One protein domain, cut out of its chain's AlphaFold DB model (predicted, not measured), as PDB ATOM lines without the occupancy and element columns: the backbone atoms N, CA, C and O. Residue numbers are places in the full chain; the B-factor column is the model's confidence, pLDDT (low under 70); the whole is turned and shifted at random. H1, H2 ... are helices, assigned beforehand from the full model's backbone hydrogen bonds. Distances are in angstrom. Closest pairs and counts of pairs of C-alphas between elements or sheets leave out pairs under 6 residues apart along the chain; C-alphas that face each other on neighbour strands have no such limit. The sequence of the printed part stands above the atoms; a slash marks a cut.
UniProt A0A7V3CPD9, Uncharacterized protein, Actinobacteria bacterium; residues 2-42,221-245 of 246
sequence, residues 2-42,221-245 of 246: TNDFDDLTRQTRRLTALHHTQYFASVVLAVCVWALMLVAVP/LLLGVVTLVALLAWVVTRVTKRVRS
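AT A GLANCE: This is residues 2 to 42 and 221 to 245 of the 246 residues of an uncharacterized protein of Actinobacteria bacterium (UniProt A0A7V3CPD9). Two nearly straight helices lie side by side and run opposite ways, a long H1 and a shorter H2 that packs on the later part of it. The first half of H1, residues 2 to 20, sticks out alone. The printed part has 66 residues, is all helix in the order H1, H2, and is extended, with a radius of gyration of the C-alphas of 17.0 A and spans of 62 by 22 by 9 A.

HOW THE PARTS SIT: H1, residues 2 to 40, touches H2, residues 221 to 243, with residues 28 to 36 alone, and H2 touches it with residues 224 to 231 alone. Their closest C-alphas, those of Cys 32 and Thr 227, are 7.2 A apart. They run opposite ways at a shallow tilt of 13 degrees. Every O i to N i+4 pair is within hydrogen-bond range in H2, and 34 of 35 in H1.

IN THESE COORDINATES: H1 begins at C-alpha 2 (197.494, 156.205, 195.710) and measures 57.5 A. H2 measures 33.0 A and ends at C-alpha 243 (223.526, 166.376, 196.963).

THE WHOLE: The C-alphas farthest apart, those of Thr 2 and Pro 42, are 61.8 A apart. Residues 43 to 220 are not printed, and C-alphas 42 and 221 are 15.3 A apart across the cut. Residues 2, 17 and 35 to 42 have pLDDT under 70.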
ATOM      1  N   THR A   2     196.942 154.864 195.415       67.81
ATOM      2  CA  THR A   2     197.494 156.205 195.710       67.81
ATOM      3  C   THR A   2     199.016 156.332 195.524       67.81
ATOM      4  O   THR A   2     199.481 157.403 195.159       67.81
ATOM      5  N   ASN A   3     199.791 155.250 195.682       73.69
ATOM      6  CA  ASN A   3     201.259 155.301 195.567       73.69
ATOM      7  C   ASN A   3     201.792 155.571 194.144       73.69
ATOM      8  O   ASN A   3     202.833 156.206 194.020       73.69
ATOM      9  N   ASP A   4     201.091 155.146 193.086       78.62
ATOM     10  CA  ASP A   4     201.536 155.380 191.696       78.62
ATOM     11  C   ASP A   4     201.430 156.856 191.290       78.62
ATOM     12  O   ASP A   4     202.264 157.381 190.553       78.62
ATOM     13  N   PHE A   5     200.413 157.557 191.798       78.19
ATOM     14  CA  PHE A   5     200.174 158.957 191.449       78.19
ATOM     15  C   PHE A   5     201.241 159.885 192.050       78.19
ATOM     16  O   PHE A   5     201.705 160.827 191.398       78.19
ATOM     17  N   ASP A   6     201.692 159.586 193.269       82.81
ATOM     18  CA  ASP A   6     202.765 160.328 193.935       82.81
ATOM     19  C   ASP A   6     204.138 160.094 193.293       82.81
ATOM     20  O   ASP A   6     205.002 160.980 193.340       82.81
ATOM     21  N   ASP A   7     204.365 158.920 192.699       83.31
ATOM     22  CA  ASP A   7     205.622 158.612 192.014       83.31
ATOM     23  C   ASP A   7     205.697 159.309 190.648       83.31
ATOM     24  O   ASP A   7     206.682 159.993 190.345       83.31
ATOM     25  N   LEU A   8     204.598 159.290 189.884       81.50
ATOM     26  CA  LEU A   8     204.478 160.037 188.626       81.50
ATOM     27  C   LEU A   8     204.659 161.546 188.828       81.50
ATOM     28  O   LEU A   8     205.367 162.195 188.052       81.50
ATOM     29  N   THR A   9     204.084 162.105 189.898       82.19
ATOM     30  CA  THR A   9     204.214 163.536 190.229       82.19
ATOM     31  C   THR A   9     205.652 163.900 190.622       82.19
ATOM     32  O   THR A   9     206.154 164.981 190.291       82.19
ATOM     33  N   ARG A  10     206.362 162.995 191.308       80.50
ATOM     34  CA  ARG A  10     207.785 163.174 191.643       80.50
ATOM     35  C   ARG A  10     208.685 163.055 190.416       80.50
ATOM     36  O   ARG A  10     209.600 163.873 190.276       80.50
ATOM     37  N   GLN A  11     208.422 162.104 189.519       82.00
ATOM     38  CA  GLN A  11     209.162 161.963 188.262       82.00
ATOM     39  C   GLN A  11     208.985 163.184 187.355       82.00
ATOM     40  O   GLN A  11     209.983 163.732 186.885       82.00
ATOM     41  N   THR A  12     207.754 163.675 187.179       81.62
ATOM     42  CA  THR A  12     207.501 164.883 186.372       81.62
ATOM     43  C   THR A  12     208.214 166.101 186.945       81.62
ATOM     44  O   THR A  12     208.955 166.752 186.216       81.62
ATOM     45  N   ARG A  13     208.114 166.371 188.257       78.56
ATOM     46  CA  ARG A  13     208.842 167.497 188.882       78.56
ATOM     47  C   ARG A  13     210.361 167.397 188.708       78.56
ATOM     48  O   ARG A  13     211.011 168.419 188.482       78.56
ATOM     49  N   ARG A  14     210.935 166.188 188.790       75.62
ATOM     50  CA  ARG A  14     212.371 165.956 188.543       75.62
ATOM     51  C   ARG A  14     212.750 166.248 187.089       75.62
ATOM     52  O   ARG A  14     213.746 166.933 186.865       75.62
ATOM     53  N   LEU A  15     211.952 165.788 186.126       73.00
ATOM     54  CA  LEU A  15     212.178 166.047 184.700       73.00
ATOM     55  C   LEU A  15     212.076 167.543 184.373       73.00
ATOM     56  O   LEU A  15     212.989 168.096 183.760       73.00
ATOM     57  N   THR A  16     211.047 168.239 184.869       74.44
ATOM     58  CA  THR A  16     210.892 169.688 184.658       74.44
ATOM     59  C   THR A  16     212.055 170.480 185.267       74.44
ATOM     60  O   THR A  16     212.585 171.397 184.638       74.44
ATOM     61  N   ALA A  17     212.519 170.102 186.464       69.25
ATOM     62  CA  ALA A  17     213.659 170.752 187.111       69.25
ATOM     63  C   ALA A  17     214.982 170.545 186.350       69.25
ATOM     64  O   ALA A  17     215.795 171.474 186.267       69.25
ATOM     65  N   LEU A  18     215.203 169.353 185.781       73.12
ATOM     66  CA  LEU A  18     216.367 169.064 184.939       73.12
ATOM     67  C   LEU A  18     216.345 169.905 183.659       73.12
ATOM     68  O   LEU A  18     217.336 170.579 183.373       73.12
ATOM     69  N   HIS A  19     215.199 169.960 182.974       72.12
ATOM     70  CA  HIS A  19     215.033 170.765 181.764       72.12
ATOM     71  C   HIS A  19     215.294 172.250 182.050       72.12
ATOM     72  O   HIS A  19     216.118 172.863 181.380       72.12
ATOM     73  N   HIS A  20     214.699 172.828 183.102       72.19
ATOM     74  CA  HIS A  20     214.934 174.236 183.462       72.19
ATOM     75  C   HIS A  20     216.409 174.543 183.767       72.19
ATOM     76  O   HIS A  20     216.884 175.645 183.493       72.19
ATOM     77  N   THR A  21     217.141 173.584 184.339       70.94
ATOM     78  CA  THR A  21     218.570 173.754 184.633       70.94
ATOM     79  C   THR A  21     219.395 173.741 183.346       70.94
ATOM     80  O   THR A  21     220.253 174.601 183.171       70.94
ATOM     81  N   GLN A  22     219.105 172.816 182.429       73.94
ATOM     82  CA  GLN A  22     219.761 172.760 181.121       73.94
ATOM     83  C   GLN A  22     219.474 174.016 180.293       73.94
ATOM     84  O   GLN A  22     220.413 174.628 179.797       73.94
ATOM     85  N   TYR A  23     218.214 174.462 180.224       74.38
ATOM     86  CA  TYR A  23     217.851 175.693 179.517       74.38
ATOM     87  C   TYR A  23     218.593 176.913 180.063       74.38
ATOM     88  O   TYR A  23     219.152 177.678 179.286       74.38
ATOM     89  N   PHE A  24     218.660 177.078 181.387       74.62
ATOM     90  CA  PHE A  24     219.380 178.207 181.975       74.62
ATOM     91  C   PHE A  24     220.883 178.161 181.668       74.62
ATOM     92  O   PHE A  24     221.446 179.177 181.277       74.62
ATOM     93  N   ALA A  25     221.530 176.996 181.803       73.38
ATOM     94  CA  ALA A  25     222.951 176.849 181.481       73.38
ATOM     95  C   ALA A  25     223.236 177.169 180.005       73.38
ATOM     96  O   ALA A  25     224.182 177.899 179.712       73.38
ATOM     97  N   SER A  26     222.391 176.683 179.092       76.75
ATOM     98  CA  SER A  26     222.498 176.980 177.661       76.75
ATOM     99  C   SER A  26     222.286 178.462 177.362       76.75
ATOM    100  O   SER A  26     223.018 179.018 176.551       76.75
ATOM    101  N   VAL A  27     221.337 179.125 178.035       76.75
ATOM    102  CA  VAL A  27     221.113 180.573 177.892       76.75
ATOM    103  C   VAL A  27     222.315 181.361 178.401       76.75
ATOM    104  O   VAL A  27     222.768 182.262 177.708       76.75
ATOM    105  N   VAL A  28     222.877 181.017 179.563       74.75
ATOM    106  CA  VAL A  28     224.067 181.710 180.079       74.75
ATOM    107  C   VAL A  28     225.263 181.489 179.164       74.75
ATOM    108  O   VAL A  28     225.933 182.457 178.829       74.75
ATOM    109  N   LEU A  29     225.510 180.260 178.703       77.50
ATOM    110  CA  LEU A  29     226.580 179.991 177.742       77.50
ATOM    111  C   LEU A  29     226.376 180.792 176.451       77.50
ATOM    112  O   LEU A  29     227.321 181.412 175.977       77.50
ATOM    113  N   ALA A  30     225.154 180.829 175.918       76.94
ATOM    114  CA  ALA A  30     224.830 181.618 174.735       76.94
ATOM    115  C   ALA A  30     225.044 183.121 174.970       76.94
ATOM    116  O   ALA A  30     225.594 183.782 174.101       76.94
ATOM    117  N   VAL A  31     224.683 183.652 176.144       76.25
ATOM    118  CA  VAL A  31     224.932 185.053 176.523       76.25
ATOM    119  C   VAL A  31     226.426 185.329 176.685       76.25
ATOM    120  O   VAL A  31     226.887 186.365 176.226       76.25
ATOM    121  N   CYS A  32     227.200 184.413 177.272       72.88
ATOM    122  CA  CYS A  32     228.655 184.537 177.373       72.88
ATOM    123  C   CYS A  32     229.309 184.539 175.992       72.88
ATOM    124  O   CYS A  32     230.130 185.402 175.708       72.88
ATOM    125  N   VAL A  33     228.934 183.588 175.131       72.88
ATOM    126  CA  VAL A  33     229.427 183.515 173.753       72.88
ATOM    127  C   VAL A  33     229.024 184.777 173.000       72.88
ATOM    128  O   VAL A  33     229.875 185.397 172.384       72.88
ATOM    129  N   TRP A  34     227.773 185.223 173.111       73.69
ATOM    130  CA  TRP A  34     227.300 186.453 172.477       73.69
ATOM    131  C   TRP A  34     228.035 187.699 172.986       73.69
ATOM    132  O   TRP A  34     228.462 188.514 172.179       73.69
ATOM    133  N   ALA A  35     228.265 187.826 174.295       68.25
ATOM    134  CA  ALA A  35     229.030 188.928 174.877       68.25
ATOM    135  C   ALA A  35     230.497 188.918 174.417       68.25
ATOM    136  O   ALA A  35     231.041 189.970 174.094       68.25
ATOM    137  N   LEU A  36     231.122 187.740 174.328       65.38
ATOM    138  CA  LEU A  36     232.466 187.587 173.764       65.38
ATOM    139  C   LEU A  36     232.494 187.950 172.273       65.38
ATOM    140  O   LEU A  36     233.413 188.634 171.835       65.38
ATOM    141  N   MET A  37     231.472 187.556 171.507       63.44
ATOM    142  CA  MET A  37     231.338 187.918 170.093       63.44
ATOM    143  C   MET A  37     231.134 189.426 169.905       63.44
ATOM    144  O   MET A  37     231.745 190.002 169.017       63.44
ATOM    145  N   LEU A  38     230.352 190.098 170.757       59.53
ATOM    146  CA  LEU A  38     230.158 191.552 170.676       59.53
ATOM    147  C   LEU A  38     231.448 192.349 170.894       59.53
ATOM    148  O   LEU A  38     231.607 193.416 170.310       59.53
ATOM    149  N   VAL A  39     232.358 191.839 171.721       56.69
ATOM    150  CA  VAL A  39     233.683 192.442 171.931       56.69
ATOM    151  C   VAL A  39     234.635 192.079 170.786       56.69
ATOM    152  O   VAL A  39     235.514 192.865 170.451       56.69
ATOM    153  N   ALA A  40     234.450 190.913 170.165       58.25
ATOM    154  CA  ALA A  40     235.292 190.438 169.073       58.25
ATOM    155  C   ALA A  40     234.968 191.077 167.711       58.25
ATOM    156  O   ALA A  40     235.859 191.173 166.880       58.25
ATOM    157  N   VAL A  41     233.731 191.526 167.462       58.03
ATOM    158  CA  VAL A  41     233.329 192.058 166.141       58.03
ATOM    159  C   VAL A  41     234.075 193.346 165.757       58.03
ATOM    160  O   VAL A  41     234.595 193.385 164.649       58.03
ATOM    161  N   PRO A  42     234.235 194.364 166.632       55.12
ATOM    162  CA  PRO A  42     235.074 195.522 166.315       55.12
ATOM    163  C   PRO A  42     236.553 195.147 166.188       55.12
ATOM    164  O   PRO A  42     237.317 195.858 165.552       55.12
ATOM    165  N   LEU A 221     236.945 192.616 180.058       73.75
ATOM    166  CA  LEU A 221     237.567 191.575 180.876       73.75
ATOM    167  C   LEU A 221     236.859 191.414 182.230       73.75
ATOM    168  O   LEU A 221     236.540 190.297 182.635       73.75
ATOM    169  N   LEU A 222     236.551 192.524 182.905       79.31
ATOM    170  CA  LEU A 222     235.795 192.538 184.156       79.31
ATOM    171  C   LEU A 222     234.388 191.969 183.958       79.31
ATOM    172  O   LEU A 222     233.953 191.145 184.763       79.31
ATOM    173  N   LEU A 223     233.698 192.348 182.878       77.56
ATOM    174  CA  LEU A 223     232.388 191.786 182.539       77.56
ATOM    175  C   LEU A 223     232.472 190.272 182.298       77.56
ATOM    176  O   LEU A 223     231.631 189.527 182.808       77.56
ATOM    177  N   GLY A 224     233.512 189.803 181.603       75.75
ATOM    178  CA  GLY A 224     233.773 188.376 181.409       75.75
ATOM    179  C   GLY A 224     233.981 187.632 182.731       75.75
ATOM    180  O   GLY A 224     233.345 186.604 182.970       75.75
ATOM    181  N   VAL A 225     234.801 188.182 183.633       78.69
ATOM    182  CA  VAL A 225     235.071 187.597 184.959       78.69
ATOM    183  C   VAL A 225     233.812 187.559 185.824       78.69
ATOM    184  O   VAL A 225     233.498 186.512 186.391       78.69
ATOM    185  N   VAL A 226     233.060 188.661 185.911       82.19
ATOM    186  CA  VAL A 226     231.806 188.721 186.684       82.19
ATOM    187  C   VAL A 226     230.808 187.685 186.170       82.19
ATOM    188  O   VAL A 226     230.211 186.952 186.962       82.19
ATOM    189  N   THR A 227     230.675 187.573 184.849       77.50
ATOM    190  CA  THR A 227     229.785 186.593 184.217       77.50
ATOM    191  C   THR A 227     230.223 185.157 184.523       77.50
ATOM    192  O   THR A 227     229.393 184.322 184.895       77.50
ATOM    193  N   LEU A 228     231.527 184.866 184.456       78.06
ATOM    194  CA  LEU A 228     232.076 183.551 184.794       78.06
ATOM    195  C   LEU A 228     231.852 183.191 186.271       78.06
ATOM    196  O   LEU A 228     231.424 182.078 186.577       78.06
ATOM    197  N   VAL A 229     232.098 184.125 187.194       84.56
ATOM    198  CA  VAL A 229     231.872 183.917 188.635       84.56
ATOM    199  C   VAL A 229     230.393 183.663 188.921       84.56
ATOM    200  O   VAL A 229     230.066 182.736 189.666       84.56
ATOM    201  N   ALA A 230     229.492 184.430 188.302       82.12
ATOM    202  CA  ALA A 230     228.053 184.223 188.429       82.12
ATOM    203  C   ALA A 230     227.635 182.831 187.925       82.12
ATOM    204  O   ALA A 230     226.864 182.136 188.597       82.12
ATOM    205  N   LEU A 231     228.194 182.386 186.793       79.81
ATOM    206  CA  LEU A 231     227.961 181.048 186.251       79.81
ATOM    207  C   LEU A 231     228.457 179.957 187.214       79.81
ATOM    208  O   LEU A 231     227.717 179.019 187.509       79.81
ATOM    209  N   LEU A 232     229.670 180.090 187.754       81.81
ATOM    210  CA  LEU A 232     230.235 179.123 188.701       81.81
ATOM    211  C   LEU A 232     229.427 179.052 190.002       81.81
ATOM    212  O   LEU A 232     229.080 177.957 190.450       81.81
ATOM    213  N   ALA A 233     229.065 180.197 190.588       85.44
ATOM    214  CA  ALA A 233     228.224 180.251 191.783       85.44
ATOM    215  C   ALA A 233     226.857 179.592 191.533       85.44
ATOM    216  O   ALA A 233     226.352 178.823 192.361       85.44
ATOM    217  N   TRP A 234     226.273 179.829 190.359       84.12
ATOM    218  CA  TRP A 234     225.040 179.172 189.950       84.12
ATOM    219  C   TRP A 234     225.204 177.645 189.833       84.12
ATOM    220  O   TRP A 234     224.385 176.901 190.380       84.12
ATOM    221  N   VAL A 235     226.286 177.150 189.222       81.44
ATOM    222  CA  VAL A 235     226.579 175.705 189.145       81.44
ATOM    223  C   VAL A 235     226.754 175.097 190.544       81.44
ATOM    224  O   VAL A 235     226.124 174.084 190.857       81.44
ATOM    225  N   VAL A 236     227.535 175.729 191.426       84.56
ATOM    226  CA  VAL A 236     227.785 175.240 192.796       84.56
ATOM    227  C   VAL A 236     226.493 175.176 193.610       84.56
ATOM    228  O   VAL A 236     226.208 174.161 194.258       84.56
ATOM    229  N   THR A 237     225.663 176.221 193.560       89.50
ATOM    230  CA  THR A 237     224.372 176.235 194.275       89.50
ATOM    231  C   THR A 237     223.411 175.161 193.759       89.50
ATOM    232  O   THR A 237     222.616 174.623 194.533       89.50
ATOM    233  N   ARG A 238     223.493 174.787 192.477       80.69
ATOM    234  CA  ARG A 238     222.712 173.681 191.900       80.69
ATOM    235  C   ARG A 238     223.223 172.311 192.342       80.69
ATOM    236  O   ARG A 238     222.417 171.480 192.762       80.69
ATOM    237  N   VAL A 239     224.535 172.082 192.292       78.94
ATOM    238  CA  VAL A 239     225.150 170.805 192.698       78.94
ATOM    239  C   VAL A 239     224.912 170.536 194.184       78.94
ATOM    240  O   VAL A 239     224.449 169.457 194.550       78.94
ATOM    241  N   THR A 240     225.129 171.536 195.040       85.81
ATOM    242  CA  THR A 240     224.917 171.410 196.493       85.81
ATOM    243  C   THR A 240     223.461 171.118 196.854       85.81
ATOM    244  O   THR A 240     223.202 170.271 197.710       85.81
ATOM    245  N   LYS A 241     222.492 171.748 196.173       82.31
ATOM    246  CA  LYS A 241     221.064 171.426 196.342       82.31
ATOM    247  C   LYS A 241     220.738 169.988 195.931       82.31
ATOM    248  O   LYS A 241     219.928 169.357 196.602       82.31
ATOM    249  N   ARG A 242     221.375 169.459 194.878       80.25
ATOM    250  CA  ARG A 242     221.168 168.075 194.418       80.25
ATOM    251  C   ARG A 242     221.697 167.054 195.428       80.25
ATOM    252  O   ARG A 242     220.961 166.135 195.766       80.25
ATOM    253  N   VAL A 243     222.907 167.261 195.953       81.38
ATOM    254  CA  VAL A 243     223.526 166.376 196.963       81.38
ATOM    255  C   VAL A 243     222.736 166.357 198.274       81.38
ATOM    256  O   VAL A 243     222.605 165.315 198.893       81.38
ATOM    257  N   ARG A 244     222.155 167.487 198.698       82.50
ATOM    258  CA  ARG A 244     221.312 167.528 199.910       82.50
ATOM    259  C   ARG A 244     219.950 166.845 199.747       82.50
ATOM    260  O   ARG A 244     219.258 166.654 200.738       82.50
ATOM    261  N   SER A 245     219.534 166.562 198.514       77.31
ATOM    262  CA  SER A 245     218.236 165.943 198.206       77.31
ATOM    263  C   SER A 245     218.306 164.431 197.965       77.31
ATOM    264  O   SER A 245     217.270 163.815 197.707       77.31
TER     265      SER A 245